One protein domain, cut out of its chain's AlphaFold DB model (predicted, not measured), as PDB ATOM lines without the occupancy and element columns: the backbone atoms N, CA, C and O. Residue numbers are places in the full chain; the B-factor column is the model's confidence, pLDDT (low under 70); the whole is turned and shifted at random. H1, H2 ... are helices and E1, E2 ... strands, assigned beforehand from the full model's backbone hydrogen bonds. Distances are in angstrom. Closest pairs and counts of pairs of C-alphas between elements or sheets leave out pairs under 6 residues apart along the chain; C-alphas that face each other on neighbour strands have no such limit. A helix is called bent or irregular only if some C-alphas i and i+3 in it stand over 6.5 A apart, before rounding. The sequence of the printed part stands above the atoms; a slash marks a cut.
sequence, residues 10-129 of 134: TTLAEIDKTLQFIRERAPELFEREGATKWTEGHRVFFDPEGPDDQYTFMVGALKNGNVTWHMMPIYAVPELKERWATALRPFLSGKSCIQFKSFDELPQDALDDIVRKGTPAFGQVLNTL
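Overview. This is residues 10 to 129 of the 134 residues of an uncharacterized protein of Reinekea blandensis MED297 (UniProt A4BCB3). A twisted sheet of five antiparallel strands has H1 lying lengthwise over one face, while the longer, kinked helix H4 runs past the end of H1 and along the end of the sheet where E4 runs on into H2. H2 and the irregular H3 pack on H4, so that three helices gather at that end. The printed part has 120 residues, with four named helices and five named strands in the order H1 E1 E2 E3 E4 H2 H3 E5 H4; the sheet order is E1 E2 E3 E4 E5, and the class is mixed, helices and strands. It is compact, with a radius of gyration of the C-alphas of 13.3 A, and rounded, spanning 38 by 33 by 25 A.

Along the chain. The strands are E1, residues 30 to 33, E2, residues 43 to 46, E3, residues 57 to 61, 14.0 A long, E4, residues 67 to 71, 13.0 A long, and E5, residues 97 to 100. H1 holds residues 10 to 25 and is 23.1 A long, beginning at C-alpha 10 (124.264, 123.139, 118.329). H2 holds residues 72 to 76. H3 holds residues 78 to 88 and is irregular, with C-alphas 83 and 86 7.9 A apart. H4 holds residues 108 to 129, is 29.8 A long, and ends at C-alpha 129 (137.210, 156.961, 131.486).

Arrangement. E1 to E4 form a meander, each strand the antiparallel neighbour of the one before. N 30 and O 46 of E1 and E2 are 2.9 A apart, N 45 and O 57 of E2 and E3 2.8 A, N 68 and O 60 of E3 and E4 2.8 A, and N 67 and O 100 of E4 and E5 2.8 A, each within hydrogen-bond range. From edge to edge the strands' lines turn by 67 degrees. H1 is on the sheet at a height of 8.6 A, over E3, and runs along the strands, at 4 degrees to E3 on the local plane; the closest C-alphas, of Ile 15 and Gly 60, are 6.3 A apart. With H4 it makes two layers, helices on one face of a sheet. H4 is the hub and has a kink of 40 degrees near residue 119. Its residues 112 to 116 touch residues 22 to 25 of H1 at a steep tilt of 63 degrees, the same way; the closest C-alphas, of Arg 25 and Arg 116, are 5.6 A apart. H4 touches H2, closest at the C-alphas of Pro 73 and Gly 118, 5.0 A. With residues 110 to 118 it touches H3 at a shallow tilt of 27 degrees, opposite ways, closest at the C-alphas of Trp 84 and Ala 110, 6.1 A. H2 only grazes the sheet and touches H3 only at the corner, the closest C-alphas being those of Ile 74 and Lys 81, 5.0 A; H3 is not on the sheet. In H1 and H2 every O i to N i+4 pair is within hydrogen-bond range, in H3 5 of 7 and in H4 17 of 18.

Size, cuts and confidence. The two C-alphas farthest apart, of Thr 10 and Thr 128, are 39.7 A apart. The printed part has no cut, and no link is long. The mean pLDDT of the printed part is 91.0; residues 35 to 39, in the link from E1 to E2, are under 70.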
ATOM      1  N   THR A  10     125.337 122.135 118.311       86.19
ATOM      2  CA  THR A  10     124.264 123.139 118.329       86.19
ATOM      3  C   THR A  10     124.714 124.424 119.022       86.19
ATOM      4  O   THR A  10     124.567 125.500 118.459       86.19
ATOM      5  N   THR A  11     125.322 124.332 120.208       90.31
ATOM      6  CA  THR A  11     125.844 125.500 120.933       90.31
ATOM      7  C   THR A  11     126.897 126.239 120.108       90.31
ATOM      8  O   THR A  11     126.909 127.466 120.103       90.31
ATOM      9  N   LEU A  12     127.756 125.513 119.383       90.56
ATOM     10  CA  LEU A  12     128.731 126.118 118.470       90.56
ATOM     11  C   LEU A  12     128.055 126.903 117.341       90.56
ATOM     12  O   LEU A  12     128.432 128.045 117.100       90.56
ATOM     13  N   ALA A  13     127.022 126.341 116.709       94.50
ATOM     14  CA  ALA A  13     126.283 127.032 115.654       94.50
ATOM     15  C   ALA A  13     125.617 128.326 116.157       94.50
ATOM     16  O   ALA A  13     125.629 129.345 115.470       94.50
ATOM     17  N   GLU A  14     125.070 128.315 117.373       96.38
ATOM     18  CA  GLU A  14     124.436 129.497 117.968       96.38
ATOM     19  C   GLU A  14     125.462 130.555 118.404       96.38
ATOM     20  O   GLU A  14     125.205 131.757 118.287       96.38
ATOM     21  N   ILE A  15     126.660 130.135 118.830       95.25
ATOM     22  CA  ILE A  15     127.801 131.043 119.001       95.25
ATOM     23  C   ILE A  15     128.142 131.687 117.658       95.25
ATOM     24  O   ILE A  15     128.173 132.911 117.586       95.25
ATOM     25  N   ASP A  16     128.330 130.904 116.596       95.88
ATOM     26  CA  ASP A  16     128.716 131.426 115.280       95.88
ATOM     27  C   ASP A  16     127.689 132.419 114.720       95.88
ATOM     28  O   ASP A  16     128.081 133.492 114.255       95.88
ATOM     29  N   LYS A  17     126.384 132.133 114.857       97.31
ATOM     30  CA  LYS A  17     125.306 133.086 114.530       97.31
ATOM     31  C   LYS A  17     125.460 134.401 115.294       97.31
ATOM     32  O   LYS A  17     125.395 135.478 114.703       97.31
ATOM     33  N   THR A  18     125.704 134.320 116.601       97.50
ATOM     34  CA  THR A  18     125.876 135.501 117.459       97.50
ATOM     35  C   THR A  18     127.109 136.313 117.051       97.50
ATOM     36  O   THR A  18     127.053 137.539 116.974       97.50
ATOM     37  N   LEU A  19     128.226 135.646 116.747       97.31
ATOM     38  CA  LEU A  19     129.451 136.306 116.290       97.31
ATOM     39  C   LEU A  19     129.244 137.001 114.948       97.31
ATOM     40  O   LEU A  19     129.646 138.152 114.788       97.31
ATOM     41  N   GLN A  20     128.601 136.324 113.995       97.81
ATOM     42  CA  GLN A  20     128.261 136.907 112.704       97.81
ATOM     43  C   GLN A  20     127.370 138.143 112.876       97.81
ATOM     44  O   GLN A  20     127.670 139.191 112.304       97.81
ATOM     45  N   PHE A  21     126.346 138.058 113.729       98.25
ATOM     46  CA  PHE A  21     125.457 139.179 114.020       98.25
ATOM     47  C   PHE A  21     126.216 140.422 114.502       98.25
ATOM     48  O   PHE A  21     125.927 141.527 114.038       98.25
ATOM     49  N   ILE A  22     127.192 140.242 115.404       97.94
ATOM     50  CA  ILE A  22     128.035 141.330 115.916       97.94
ATOM     51  C   ILE A  22     128.920 141.892 114.800       97.94
ATOM     52  O   ILE A  22     128.914 143.101 114.584       97.94
ATOM     53  N   ARG A  23     129.637 141.034 114.063       97.56
ATOM     54  CA  ARG A  23     130.561 141.445 112.986       97.56
ATOM     55  C   ARG A  23     129.876 142.295 111.918       97.56
ATOM     56  O   ARG A  23     130.446 143.273 111.450       97.56
ATOM     57  N   GLU A  24     128.650 141.941 111.547       97.69
ATOM     58  CA  GLU A  24     127.874 142.668 110.536       97.69
ATOM     59  C   GLU A  24     127.406 144.055 111.005       97.69
ATOM     60  O   GLU A  24     127.140 144.936 110.185       97.69
ATOM     61  N   ARG A  25     127.255 144.252 112.319       97.75
ATOM     62  CA  ARG A  25     126.636 145.452 112.908       97.75
ATOM     63  C   ARG A  25     127.625 146.380 113.597       97.75
ATOM     64  O   ARG A  25     127.300 147.552 113.757       97.75
ATOM     65  N   ALA A  26     128.782 145.853 113.979       96.88
ATOM     66  CA  ALA A  26     129.887 146.573 114.593       96.88
ATOM     67  C   ALA A  26     131.232 146.129 113.969       96.88
ATOM     68  O   ALA A  26     132.083 145.565 114.668       96.88
ATOM     69  N   PRO A  27     131.424 146.315 112.645       96.62
ATOM     70  CA  PRO A  27     132.637 145.894 111.936       96.62
ATOM     71  C   PRO A  27     133.906 146.631 112.393       96.62
ATOM     72  O   PRO A  27     135.012 146.193 112.091       96.62
ATOM     73  N   GLU A  28     133.762 147.747 113.104       94.12
ATOM     74  CA  GLU A  28     134.860 148.507 113.698       94.12
ATOM     75  C   GLU A  28     135.520 147.801 114.891       94.12
ATOM     76  O   GLU A  28     136.631 148.162 115.282       94.12
ATOM     77  N   LEU A  29     134.851 146.810 115.489       94.94
ATOM     78  CA  LEU A  29     135.366 146.113 116.659       94.94
ATOM     79  C   LEU A  29     136.398 145.053 116.278       94.94
ATOM     80  O   LEU A  29     136.219 144.271 115.345       94.94
ATOM     81  N   PHE A  30     137.454 144.963 117.082       93.62
ATOM     82  CA  PHE A  30     138.470 143.934 116.933       93.62
ATOM     83  C   PHE A  30     138.090 142.673 117.713       93.62
ATOM     84  O   PHE A  30     137.926 142.712 118.935       93.62
ATOM     85  N   GLU A  31     137.981 141.542 117.019       94.06
ATOM     86  CA  GLU A  31     137.712 140.240 117.628       94.06
ATOM     87  C   GLU A  31     139.010 139.499 117.963       94.06
ATOM     88  O   GLU A  31     139.916 139.380 117.138       94.06
ATOM     89  N   ARG A  32     139.076 138.918 119.164       91.25
ATOM     90  CA  ARG A  32     140.104 137.939 119.536       91.25
ATOM     91  C   ARG A  32     139.548 136.878 120.473       91.25
ATOM     92  O   ARG A  32     138.495 137.047 121.090       91.25
ATOM     93  N   GLU A  33     140.280 135.782 120.615       88.75
ATOM     94  CA  GLU A  33     140.018 134.837 121.694       88.75
ATOM     95  C   GLU A  33     140.373 135.472 123.044       88.75
ATOM     96  O   GLU A  33     141.388 136.162 123.185       88.75
ATOM     97  N   GLY A  34     139.510 135.279 124.040       80.31
ATOM     98  CA  GLY A  34     139.729 135.827 125.366       80.31
ATOM     99  C   GLY A  34     140.946 135.196 126.045       80.31
ATOM    100  O   GLY A  34     141.046 133.980 126.156       80.31
ATOM    101  N   ALA A  35     141.848 136.029 126.564       67.88
ATOM    102  CA  ALA A  35     143.124 135.588 127.137       67.88
ATOM    103  C   ALA A  35     143.117 135.437 128.674       67.88
ATOM    104  O   ALA A  35     144.127 135.073 129.272       67.88
ATOM    105  N   THR A  36     142.003 135.755 129.342       68.75
ATOM    106  CA  THR A  36     141.893 135.678 130.809       68.75
ATOM    107  C   THR A  36     141.187 134.403 131.261       68.75
ATOM    108  O   THR A  36     140.376 133.846 130.530       68.75
ATOM    109  N   LYS A  37     141.377 134.010 132.528       69.25
ATOM    110  CA  LYS A  37     140.677 132.866 133.149       69.25
ATOM    111  C   LYS A  37     139.140 132.914 133.062       69.25
ATOM    112  O   LYS A  37     138.497 131.894 133.275       69.25
ATOM    113  N   TRP A  38     138.559 134.092 132.823       63.75
ATOM    114  CA  TRP A  38     137.109 134.305 132.727       63.75
ATOM    115  C   TRP A  38     136.597 134.350 131.288       63.75
ATOM    116  O   TRP A  38     135.397 134.244 131.068       63.75
ATOM    117  N   THR A  39     137.501 134.528 130.329       66.56
ATOM    118  CA  THR A  39     137.197 134.725 128.909       66.56
ATOM    119  C   THR A  39     137.850 133.653 128.031       66.56
ATOM    120  O   THR A  39     137.667 133.666 126.822       66.56
ATOM    121  N   GLU A  40     138.652 132.753 128.608       72.38
ATOM    122  CA  GLU A  40     139.291 131.636 127.905       72.38
ATOM    123  C   GLU A  40     138.214 130.802 127.193       72.38
ATOM    124  O   GLU A  40     137.163 130.511 127.773       72.38
ATOM    125  N   GLY A  41     138.429 130.495 125.911       78.06
ATOM    126  CA  GLY A  41     137.444 129.815 125.063       78.06
ATOM    127  C   GLY A  41     136.240 130.667 124.633       78.06
ATOM    128  O   GLY A  41     135.347 130.151 123.965       78.06
ATOM    129  N   HIS A  42     136.205 131.957 124.983       88.25
ATOM    130  CA  HIS A  42     135.210 132.912 124.496       88.25
ATOM    131  C   HIS A  42     135.801 133.769 123.375       88.25
ATOM    132  O   HIS A  42     137.010 134.015 123.317       88.25
ATOM    133  N   ARG A  43     134.937 134.273 122.496       94.12
ATOM    134  CA  ARG A  43     135.284 135.341 121.555       94.12
ATOM    135  C   ARG A  43     134.929 136.676 122.174       94.12
ATOM    136  O   ARG A  43     133.851 136.837 122.745       94.12
ATOM    137  N   VAL A  44     135.858 137.614 122.090       94.00
ATOM    138  CA  VAL A  44     135.764 138.906 122.757       94.00
ATOM    139  C   VAL A  44     136.031 140.004 121.734       94.00
ATOM    140  O   VAL A  44     136.996 139.923 120.978       94.00
ATOM    141  N   PHE A  45     135.174 141.019 121.733       95.38
ATOM    142  CA  PHE A  45     135.225 142.169 120.836       95.38
ATOM    143  C   PHE A  45     135.673 143.408 121.603       95.38
ATOM    144  O   PHE A  45     135.106 143.721 122.652       95.38
ATOM    145  N   PHE A  46     136.659 144.118 121.069       93.00
ATOM    146  CA  PHE A  46     137.269 145.297 121.677       93.00
ATOM    147  C   PHE A  46     137.110 146.510 120.768       93.00
ATOM    148  O   PHE A  46     137.196 146.390 119.547       93.00
ATOM    149  N   ASP A  47     136.921 147.674 121.380       91.75
ATOM    150  CA  ASP A  47     137.117 148.946 120.695       91.75
ATOM    151  C   ASP A  47     138.636 149.165 120.519       91.75
ATOM    152  O   ASP A  47     139.354 149.139 121.525       91.75
ATOM    153  N   PRO A  48     139.148 149.346 119.286       88.06
ATOM    154  CA  PRO A  48     140.581 149.501 119.032       88.06
ATOM    155  C   PRO A  48     141.185 150.771 119.654       88.06
ATOM    156  O   PRO A  48     142.394 150.823 119.875       88.06
ATOM    157  N   GLU A  49     140.378 151.796 119.946       87.06
ATOM    158  CA  GLU A  49     140.826 153.017 120.629       87.06
ATOM    159  C   GLU A  49     140.611 152.961 122.153       87.06
ATOM    160  O   GLU A  49     141.158 153.781 122.919       87.06
ATOM    161  N   GLY A  50     139.817 151.976 122.586       82.88
ATOM    162  CA  GLY A  50     139.506 151.666 123.971       82.88
ATOM    163  C   GLY A  50     140.714 151.155 124.767       82.88
ATOM    164  O   GLY A  50     141.781 150.878 124.223       82.88
ATOM    165  N   PRO A  51     140.599 151.082 126.100       83.19
ATOM    166  CA  PRO A  51     141.646 150.506 126.935       83.19
ATOM    167  C   PRO A  51     141.703 148.975 126.783       83.19
ATOM    168  O   PRO A  51     140.669 148.313 126.724       83.19
ATOM    169  N   ASP A  52     142.916 148.408 126.793       76.50
ATOM    170  CA  ASP A  52     143.179 146.980 126.526       76.50
ATOM    171  C   ASP A  52     142.455 145.999 127.468       76.50
ATOM    172  O   ASP A  52     142.283 144.819 127.137       76.50
ATOM    173  N   ASP A  53     142.060 146.472 128.656       79.50
ATOM    174  CA  ASP A  53     141.385 145.711 129.708       79.50
ATOM    175  C   ASP A  53     139.849 145.790 129.645       79.50
ATOM    176  O   ASP A  53     139.177 145.185 130.484       79.50
ATOM    177  N   GLN A  54     139.278 146.501 128.665       86.31
ATOM    178  CA  GLN A  54     137.831 146.631 128.483       86.31
ATOM    179  C   GLN A  54     137.392 146.079 127.133       86.31
ATOM    180  O   GLN A  54     137.870 146.499 126.086       86.31
ATOM    181  N   TYR A  55     136.424 145.171 127.158       91.75
ATOM    182  CA  TYR A  55     135.764 144.668 125.958       91.75
ATOM    183  C   TYR A  55     134.374 145.287 125.799       91.75
ATOM    184  O   TYR A  55     133.745 145.695 126.774       91.75
ATOM    185  N   THR A  56     133.872 145.299 124.571       94.94
ATOM    186  CA  THR A  56     132.508 145.722 124.233       94.94
ATOM    187  C   THR A  56     131.546 144.542 124.330       94.94
ATOM    188  O   THR A  56     130.522 144.621 125.017       94.94
ATOM    189  N   PHE A  57     131.910 143.413 123.710       96.25
ATOM    190  CA  PHE A  57     131.123 142.179 123.738       96.25
ATOM    191  C   PHE A  57     131.981 140.960 124.061       96.25
ATOM    192  O   PHE A  57     133.159 140.909 123.716       96.25
ATOM    193  N   MET A  58     131.375 139.956 124.687       95.00
ATOM    194  CA  MET A  58     131.959 138.620 124.810       95.00
ATOM    195  C   MET A  58     130.885 137.570 124.563       95.00
ATOM    196  O   MET A  58     129.797 137.675 125.123       95.00
ATOM    197  N   VAL A  59     131.212 136.545 123.781       95.75
ATOM    198  CA  VAL A  59     130.325 135.425 123.455       95.75
ATOM    199  C   VAL A  59     131.042 134.106 123.719       95.75
ATOM    200  O   VAL A  59     132.209 133.945 123.359       95.75
ATOM    201  N   GLY A  60     130.352 133.140 124.320       92.69
ATOM    202  CA  GLY A  60     130.877 131.782 124.445       92.69
ATOM    203  C   GLY A  60     129.879 130.786 125.019       92.69
ATOM    204  O   GLY A  60     128.705 131.097 125.209       92.69
ATOM    205  N   ALA A  61     130.357 129.570 125.274       91.31
ATOM    206  CA  ALA A  61     129.539 128.469 125.772       91.31
ATOM    207  C   ALA A  61     129.589 128.360 127.300       91.31
ATOM    208  O   ALA A  61     130.649 128.448 127.921       91.31
ATOM    209  N   LEU A  62     128.443 128.055 127.901       87.50
ATOM    210  CA  LEU A  62     128.333 127.639 129.294       87.50
ATOM    211  C   LEU A  62     128.301 126.111 129.412       87.50
ATOM    212  O   LEU A  62     127.922 125.394 128.489       87.50
ATOM    213  N   LYS A  63     128.634 125.600 130.605       83.88
ATOM    214  CA  LYS A  63     128.650 124.151 130.899       83.88
ATOM    215  C   LYS A  63     127.290 123.463 130.748       83.88
ATOM    216  O   LYS A  63     127.236 122.249 130.602       83.88
ATOM    217  N   ASN A  64     126.199 124.221 130.838       84.94
ATOM    218  CA  ASN A  64     124.837 123.717 130.663       84.94
ATOM    219  C   ASN A  64     124.389 123.700 129.187       84.94
ATOM    220  O   ASN A  64     123.226 123.405 128.921       84.94
ATOM    221  N   GLY A  65     125.283 124.027 128.244       87.50
ATOM    222  CA  GLY A  65     125.003 124.070 126.808       87.50
ATOM    223  C   GLY A  65     124.370 125.375 126.314       87.50
ATOM    224  O   GLY A  65     124.151 125.513 125.113       87.50
ATOM    225  N   ASN A  66     124.093 126.338 127.198       91.00
ATOM    226  CA  ASN A  66     123.627 127.659 126.782       91.00
ATOM    227  C   ASN A  66     124.784 128.493 126.215       91.00
ATOM    228  O   ASN A  66     125.939 128.346 126.622       91.00
ATOM    229  N   VAL A  67     124.449 129.432 125.339       93.88
ATOM    230  CA  VAL A  67     125.330 130.526 124.937       93.88
ATOM    231  C   VAL A  67     125.221 131.644 125.969       93.88
ATOM    232  O   VAL A  67     124.127 131.957 126.444       93.88
ATOM    233  N   THR A  68     126.354 132.234 126.335       93.69
ATOM    234  CA  THR A  68     126.429 133.472 127.114       93.69
ATOM    235  C   THR A  68     126.870 134.609 126.208       93.69
ATOM    236  O   THR A  68     127.833 134.461 125.454       93.69
ATOM    237  N   TRP A  69     126.186 135.747 126.297       95.62
ATOM    238  CA  TRP A  69     126.568 136.968 125.598       95.62
ATOM    239  C   TRP A  69     126.590 138.146 126.566       95.62
ATOM    240  O   TRP A  69     125.567 138.567 127.106       95.62
ATOM    241  N   HIS A  70     127.787 138.674 126.800       94.56
ATOM    242  CA  HIS A  70     128.022 139.861 127.604       94.56
ATOM    243  C   HIS A  70     128.001 141.097 126.713       94.56
ATOM    244  O   HIS A  70     128.735 141.170 125.729       94.56
ATOM    245  N   MET A  71     127.192 142.078 127.100       95.12
ATOM    246  CA  MET A  71     126.981 143.337 126.399       95.12
ATOM    247  C   MET A  71     127.301 144.495 127.343       95.12
ATOM    248  O   MET A  71     126.444 144.970 128.092       95.12
ATOM    249  N   MET A  72     128.549 144.966 127.314       94.81
ATOM    250  CA  MET A  72     128.967 146.112 128.127       94.81
ATOM    251  C   MET A  72     128.212 147.412 127.807       94.81
ATOM    252  O   MET A  72     127.932 148.152 128.754       94.81
ATOM    253  N   PRO A  73     127.764 147.677 126.560       94.69
ATOM    254  CA  PRO A  73     126.915 148.833 126.282       94.69
ATOM    255  C   PRO A  73     125.628 148.892 127.121       94.69
ATOM    256  O   PRO A  73     125.310 149.948 127.654       94.69
ATOM    257  N   ILE A  74     124.934 147.764 127.337       92.56
ATOM    258  CA  ILE A  74     123.736 147.707 128.206       92.56
ATOM    259  C   ILE A  74     124.065 148.049 129.664       92.56
ATOM    260  O   ILE A  74     123.221 148.554 130.400       92.56
ATOM    261  N   TYR A  75     125.285 147.759 130.113       89.56
ATOM    262  CA  TYR A  75     125.706 148.081 131.472       89.56
ATOM    263  C   TYR A  75     126.018 149.564 131.651       89.56
ATOM    264  O   TYR A  75     125.658 150.158 132.667       89.56
ATOM    265  N   ALA A  76     126.746 150.127 130.689       91.00
ATOM    266  CA  ALA A  76     127.413 151.414 130.821       91.00
ATOM    267  C   ALA A  76     126.637 152.587 130.207       91.00
ATOM    268  O   ALA A  76     126.968 153.730 130.508       91.00
ATOM    269  N   VAL A  77     125.626 152.316 129.375       93.69
ATOM    270  CA  VAL A  77     124.774 153.324 128.729       93.69
ATOM    271  C   VAL A  77     123.349 153.195 129.295       93.69
ATOM    272  O   VAL A  77     122.586 152.332 128.842       93.69
ATOM    273  N   PRO A  78     122.978 153.996 130.317       91.12
ATOM    274  CA  PRO A  78     121.693 153.878 131.010       91.12
ATOM    275  C   PRO A  78     120.483 153.959 130.078       91.12
ATOM    276  O   PRO A  78     119.538 153.189 130.231       91.12
ATOM    277  N   GLU A  79     120.542 154.816 129.060       92.38
ATOM    278  CA  GLU A  79     119.449 155.044 128.115       92.38
ATOM    279  C   GLU A  79     119.123 153.784 127.300       92.38
ATOM    280  O   GLU A  79     117.957 153.507 127.014       92.38
ATOM    281  N   LEU A  80     120.138 152.986 126.946       91.06
ATOM    282  CA  LEU A  80     119.939 151.706 126.258       91.06
ATOM    283  C   LEU A  80     119.341 150.662 127.191       91.06
ATOM    284  O   LEU A  80     118.459 149.902 126.790       91.06
ATOM    285  N   LYS A  81     119.805 150.642 128.442       89.44
ATOM    286  CA  LYS A  81     119.285 149.732 129.457       89.44
ATOM    287  C   LYS A  81     117.811 149.991 129.727       89.44
ATOM    288  O   LYS A  81     117.036 149.045 129.740       89.44
ATOM    289  N   GLU A  82     117.430 151.245 129.944       92.19
ATOM    290  CA  GLU A  82     116.046 151.628 130.234       92.19
ATOM    291  C   GLU A  82     115.122 151.324 129.057       92.19
ATOM    292  O   GLU A  82     114.068 150.720 129.250       92.19
ATOM    293  N   ARG A  83     115.555 151.651 127.831       93.94
ATOM    294  CA  ARG A  83     114.789 151.385 126.606       93.94
ATOM    295  C   ARG A  83     114.453 149.904 126.427       93.94
ATOM    296  O   ARG A  83     113.331 149.579 126.053       93.94
ATOM    297  N   TRP A  84     115.410 149.014 126.695       94.69
ATOM    298  CA  TRP A  84     115.278 147.583 126.399       94.69
ATOM    299  C   TRP A  84     115.100 146.689 127.629       94.69
ATOM    300  O   TRP A  84     115.028 145.467 127.488       94.69
ATOM    301  N   ALA A  85     114.975 147.268 128.830       88.44
ATOM    302  CA  ALA A  85     114.869 146.524 130.085       88.44
ATOM    303  C   ALA A  85     113.768 145.459 130.040       88.44
ATOM    304  O   ALA A  85     114.016 144.310 130.398       88.44
ATOM    305  N   THR A  86     112.569 145.814 129.571       92.00
ATOM    306  CA  THR A  86     111.425 144.892 129.511       92.00
ATOM    307  C   THR A  86     111.666 143.738 128.538       92.00
ATOM    308  O   THR A  86     111.388 142.593 128.888       92.00
ATOM    309  N   ALA A  87     112.218 144.018 127.354       93.75
ATOM    310  CA  ALA A  87     112.460 143.010 126.321       93.75
ATOM    311  C   ALA A  87     113.583 142.035 126.709       93.75
ATOM    312  O   ALA A  87     113.482 140.839 126.452       93.75
ATOM    313  N   LEU A  88     114.642 142.531 127.357       91.75
ATOM    314  CA  LEU A  88     115.795 141.716 127.746       91.75
ATOM    315  C   LEU A  88     115.607 140.980 129.073       91.75
ATOM    316  O   LEU A  88     116.271 139.969 129.300       91.75
ATOM    317  N   ARG A  89     114.720 141.459 129.956       91.56
ATOM    318  CA  ARG A  89     114.502 140.896 131.300       91.56
ATOM    319  C   ARG A  89     114.369 139.365 131.344       91.56
ATOM    320  O   ARG A  89     114.943 138.800 132.271       91.56
ATOM    321  N   PRO A  90     113.676 138.682 130.412       93.00
ATOM    322  CA  PRO A  90     113.567 137.221 130.438       93.00
ATOM    323  C   PRO A  90     114.899 136.486 130.229       93.00
ATOM    324  O   PRO A  90     115.041 135.350 130.670       93.00
ATOM    325  N   PHE A  91     115.867 137.128 129.573       92.69
ATOM    326  CA  PHE A  91     117.134 136.521 129.155       92.69
ATOM    327  C   PHE A  91     118.323 136.966 130.010       92.69
ATOM    328  O   PHE A  91     119.377 136.328 129.977       92.69
ATOM    329  N   LEU A  92     118.179 138.069 130.755       90.25
ATOM    330  CA  LEU A  92     119.255 138.642 131.560       90.25
ATOM    331  C   LEU A  92     119.674 137.701 132.694       90.25
ATOM    332  O   LEU A  92     118.897 137.360 133.584       90.25
ATOM    333  N   SER A  93     120.960 137.373 132.704       86.25
ATOM    334  CA  SER A  93     121.651 136.669 133.774       86.25
ATOM    335  C   SER A  93     122.706 137.602 134.367       86.25
ATOM    336  O   SER A  93     123.846 137.688 133.914       86.25
ATOM    337  N   GLY A  94     122.299 138.383 135.368       84.19
ATOM    338  CA  GLY A  94     123.141 139.404 135.992       84.19
ATOM    339  C   GLY A  94     122.962 140.797 135.382       84.19
ATOM    340  O   GLY A  94     121.869 141.177 134.976       84.19
ATOM    341  N   LYS A  95     124.028 141.611 135.396       82.62
ATOM    342  CA  LYS A  95     123.933 143.055 135.090       82.62
ATOM    343  C   LYS A  95     124.031 143.399 133.601       82.62
ATOM    344  O   LYS A  95     123.593 144.477 133.218       82.62
ATOM    345  N   SER A  96     124.649 142.533 132.803       86.31
ATOM    346  CA  SER A  96     125.038 142.835 131.416       86.31
ATOM    347  C   SER A  96     125.139 141.607 130.515       86.31
ATOM    348  O   SER A  96     125.617 141.705 129.390       86.31
ATOM    349  N   CYS A  97     124.739 140.442 131.013       91.56
ATOM    350  CA  CYS A  97     124.863 139.172 130.318       91.56
ATOM    351  C   CYS A  97     123.466 138.630 130.034       91.56
ATOM    352  O   CYS A  97     122.590 138.717 130.894       91.56
ATOM    353  N   ILE A  98     123.270 138.075 128.842       94.81
ATOM    354  CA  ILE A  98     122.117 137.238 128.520       94.81
ATOM    355  C   ILE A  98     122.568 135.798 128.300       94.81
ATOM    356  O   ILE A  98     123.689 135.549 127.850       94.81
ATOM    357  N   GLN A  99     121.686 134.855 128.618       94.75
ATOM    358  CA  GLN A  99     121.907 133.435 128.367       94.75
ATOM    359  C   GLN A  99     120.754 132.864 127.555       94.75
ATOM    360  O   GLN A  99     119.594 133.120 127.868       94.75
ATOM    361  N   PHE A 100     121.066 132.074 126.533       95.19
ATOM    362  CA  PHE A 100     120.063 131.529 125.621       95.19
ATOM    363  C   PHE A 100     120.505 130.199 125.015       95.19
ATOM    364  O   PHE A 100     121.680 129.835 125.066       95.19
ATOM    365  N   LYS A 101     119.542 129.452 124.467       94.00
ATOM    366  CA  LYS A 101     119.797 128.205 123.730       94.00
ATOM    367  C   LYS A 101     119.703 128.382 122.225       94.00
ATOM    368  O   LYS A 101     120.399 127.672 121.516       94.00
ATOM    369  N   SER A 102     118.854 129.297 121.768       95.81
ATOM    370  CA  SER A 102     118.696 129.646 120.364       95.81
ATOM    371  C   SER A 102     118.719 131.162 120.219       95.81
ATOM    372  O   SER A 102     118.053 131.877 120.965       95.81
ATOM    373  N   PHE A 103     119.521 131.649 119.278       96.06
ATOM    374  CA  PHE A 103     119.645 133.062 118.952       96.06
ATOM    375  C   PHE A 103     118.316 133.646 118.459       96.06
ATOM    376  O   PHE A 103     117.994 134.796 118.749       96.06
ATOM    377  N   ASP A 104     117.516 132.835 117.767       95.62
ATOM    378  CA  ASP A 104     116.259 133.246 117.139       95.62
ATOM    379  C   ASP A 104     115.144 133.537 118.168       95.62
ATOM    380  O   ASP A 104     114.166 134.211 117.852       95.62
ATOM    381  N   GLU A 105     115.303 133.094 119.422       94.69
ATOM    382  CA  GLU A 105     114.385 133.395 120.536       94.69
ATOM    383  C   GLU A 105     114.618 134.787 121.149       94.69
ATOM    384  O   GLU A 105     113.806 135.268 121.943       94.69
ATOM    385  N   LEU A 106     115.740 135.435 120.822       96.00
ATOM    386  CA  LEU A 106     116.128 136.717 121.400       96.00
ATOM    387  C   LEU A 106     115.379 137.894 120.749       96.00
ATOM    388  O   LEU A 106     115.043 137.839 119.564       96.00
ATOM    389  N   PRO A 107     115.167 139.006 121.483       96.06
ATOM    390  CA  PRO A 107     114.518 140.200 120.945       96.06
ATOM    391  C   PRO A 107     115.432 140.909 119.935       96.06
ATOM    392  O   PRO A 107     116.238 141.762 120.305       96.06
ATOM    393  N   GLN A 108     115.297 140.559 118.654       95.94
ATOM    394  CA  GLN A 108     116.200 140.995 117.581       95.94
ATOM    395  C   GLN A 108     116.324 142.519 117.465       95.94
ATOM    396  O   GLN A 108     117.437 143.025 117.349       95.94
ATOM    397  N   ASP A 109     115.218 143.256 117.591       96.31
ATOM    398  CA  ASP A 109     115.231 144.726 117.537       96.31
ATOM    399  C   ASP A 109     116.072 145.336 118.665       96.31
ATOM    400  O   ASP A 109     116.811 146.299 118.452       96.31
ATOM    401  N   ALA A 110     116.003 144.749 119.865       95.50
ATOM    402  CA  ALA A 110     116.812 145.189 120.993       95.50
ATOM    403  C   ALA A 110     118.295 144.907 120.735       95.50
ATOM    404  O   ALA A 110     119.136 145.776 120.952       95.50
ATOM    405  N   LEU A 111     118.618 143.706 120.245       96.69
ATOM    406  CA  LEU A 111     119.991 143.316 119.931       96.69
ATOM    407  C   LEU A 111     120.605 144.199 118.840       96.69
ATOM    408  O   LEU A 111     121.750 144.626 118.980       96.69
ATOM    409  N   ASP A 112     119.855 144.506 117.780       97.12
ATOM    410  CA  ASP A 112     120.324 145.373 116.696       97.12
ATOM    411  C   ASP A 112     120.610 146.788 117.215       97.12
ATOM    412  O   ASP A 112     121.701 147.317 116.984       97.12
ATOM    413  N   ASP A 113     119.698 147.362 118.009       96.38
ATOM    414  CA  ASP A 113     119.880 148.687 118.611       96.38
ATOM    415  C   ASP A 113     121.097 148.726 119.551       96.38
ATOM    416  O   ASP A 113     121.893 149.665 119.510       96.38
ATOM    417  N   ILE A 114     121.287 147.687 120.370       95.94
ATOM    418  CA  ILE A 114     122.411 147.588 121.311       95.94
ATOM    419  C   ILE A 114     123.740 147.471 120.574       95.94
ATOM    420  O   ILE A 114     124.693 148.152 120.947       95.94
ATOM    421  N   VAL A 115     123.832 146.636 119.539       97.19
ATOM    422  CA  VAL A 115     125.090 146.487 118.805       97.19
ATOM    423  C   VAL A 115     125.377 147.738 117.978       97.19
ATOM    424  O   VAL A 115     126.475 148.275 118.069       97.19
ATOM    425  N   ARG A 116     124.403 148.274 117.237       96.31
ATOM    426  CA  ARG A 116     124.642 149.424 116.348       96.31
ATOM    427  C   ARG A 116     124.798 150.746 117.086       96.31
ATOM    428  O   ARG A 116     125.661 151.542 116.737       96.31
ATOM    429  N   LYS A 117     123.942 151.021 118.074       95.12
ATOM    430  CA  LYS A 117     123.954 152.305 118.799       95.12
ATOM    431  C   LYS A 117     124.737 152.223 120.098       95.12
ATOM    432  O   LYS A 117     125.358 153.205 120.499       95.12
ATOM    433  N   GLY A 118     124.735 151.064 120.750       94.38
ATOM    434  CA  GLY A 118     125.487 150.863 121.981       94.38
ATOM    435  C   GLY A 118     126.988 150.783 121.783       94.38
ATOM    436  O   GLY A 118     127.701 151.290 122.641       94.38
ATOM    437  N   THR A 119     127.476 150.247 120.665       95.19
ATOM    438  CA  THR A 119     128.920 150.223 120.379       95.19
ATOM    439  C   THR A 119     129.542 151.626 120.373       95.19
ATOM    440  O   THR A 119     130.397 151.884 121.226       95.19
ATOM    441  N   PRO A 120     129.089 152.585 119.537       94.44
ATOM    442  CA  PRO A 120     129.669 153.928 119.531       94.44
ATOM    443  C   PRO A 120     129.414 154.691 120.838       94.44
ATOM    444  O   PRO A 120     130.295 155.411 121.312       94.44
ATOM    445  N   ALA A 121     128.241 154.527 121.462       94.19
ATOM    446  CA  ALA A 121     127.949 155.161 122.749       94.19
ATOM    447  C   ALA A 121     128.892 154.660 123.855       94.19
ATOM    448  O   ALA A 121     129.408 155.446 124.651       94.19
ATOM    449  N   PHE A 122     129.177 153.358 123.881       94.69
ATOM    450  CA  PHE A 122     130.113 152.779 124.833       94.69
ATOM    451  C   PHE A 122     131.556 153.225 124.571       94.69
ATOM    452  O   PHE A 122     132.255 153.565 125.527       94.69
ATOM    453  N   GLY A 123     131.982 153.337 123.309       92.62
ATOM    454  CA  GLY A 123     133.286 153.913 122.954       92.62
ATOM    455  C   GLY A 123     133.485 155.326 123.527       92.62
ATOM    456  O   GLY A 123     134.537 155.650 124.084       92.62
ATOM    457  N   GLN A 124     132.442 156.167 123.523       91.88
ATOM    458  CA  GLN A 124     132.484 157.494 124.162       91.88
ATOM    459  C   GLN A 124     132.648 157.417 125.689       91.88
ATOM    460  O   GLN A 124     133.400 158.206 126.283       91.88
ATOM    461  N   VAL A 125     131.987 156.451 126.334       91.19
ATOM    462  CA  VAL A 125     132.157 156.186 127.771       91.19
ATOM    463  C   VAL A 125     133.600 155.767 128.066       91.19
ATOM    464  O   VAL A 125     134.232 156.351 128.951       91.19
ATOM    465  N   LEU A 126     134.158 154.825 127.299       89.19
ATOM    466  CA  LEU A 126     135.546 154.369 127.443       89.19
ATOM    467  C   LEU A 126     136.546 155.519 127.279       89.19
ATOM    468  O   LEU A 126     137.449 155.686 128.104       89.19
ATOM    469  N   ASN A 127     136.342 156.373 126.277       86.94
ATOM    470  CA  ASN A 127     137.167 157.558 126.049       86.94
ATOM    471  C   ASN A 127     137.123 158.547 127.222       86.94
ATOM    472  O   ASN A 127     138.149 159.112 127.613       86.94
ATOM    473  N   THR A 128     135.953 158.728 127.835       86.50
ATOM    474  CA  THR A 128     135.801 159.568 129.031       86.50
ATOM    475  C   THR A 128     136.547 158.979 130.230       86.50
ATOM    476  O   THR A 128     137.224 159.707 130.960       86.50
ATOM    477  N   LEU A 129     136.483 157.658 130.420       81.12
ATOM    478  CA  LEU A 129     137.210 156.961 131.486       81.12
ATOM    479  C   LEU A 129     138.732 157.040 131.295       81.12
ATOM    480  O   LEU A 129     139.456 157.278 132.261       81.12
TER     481      LEU A 129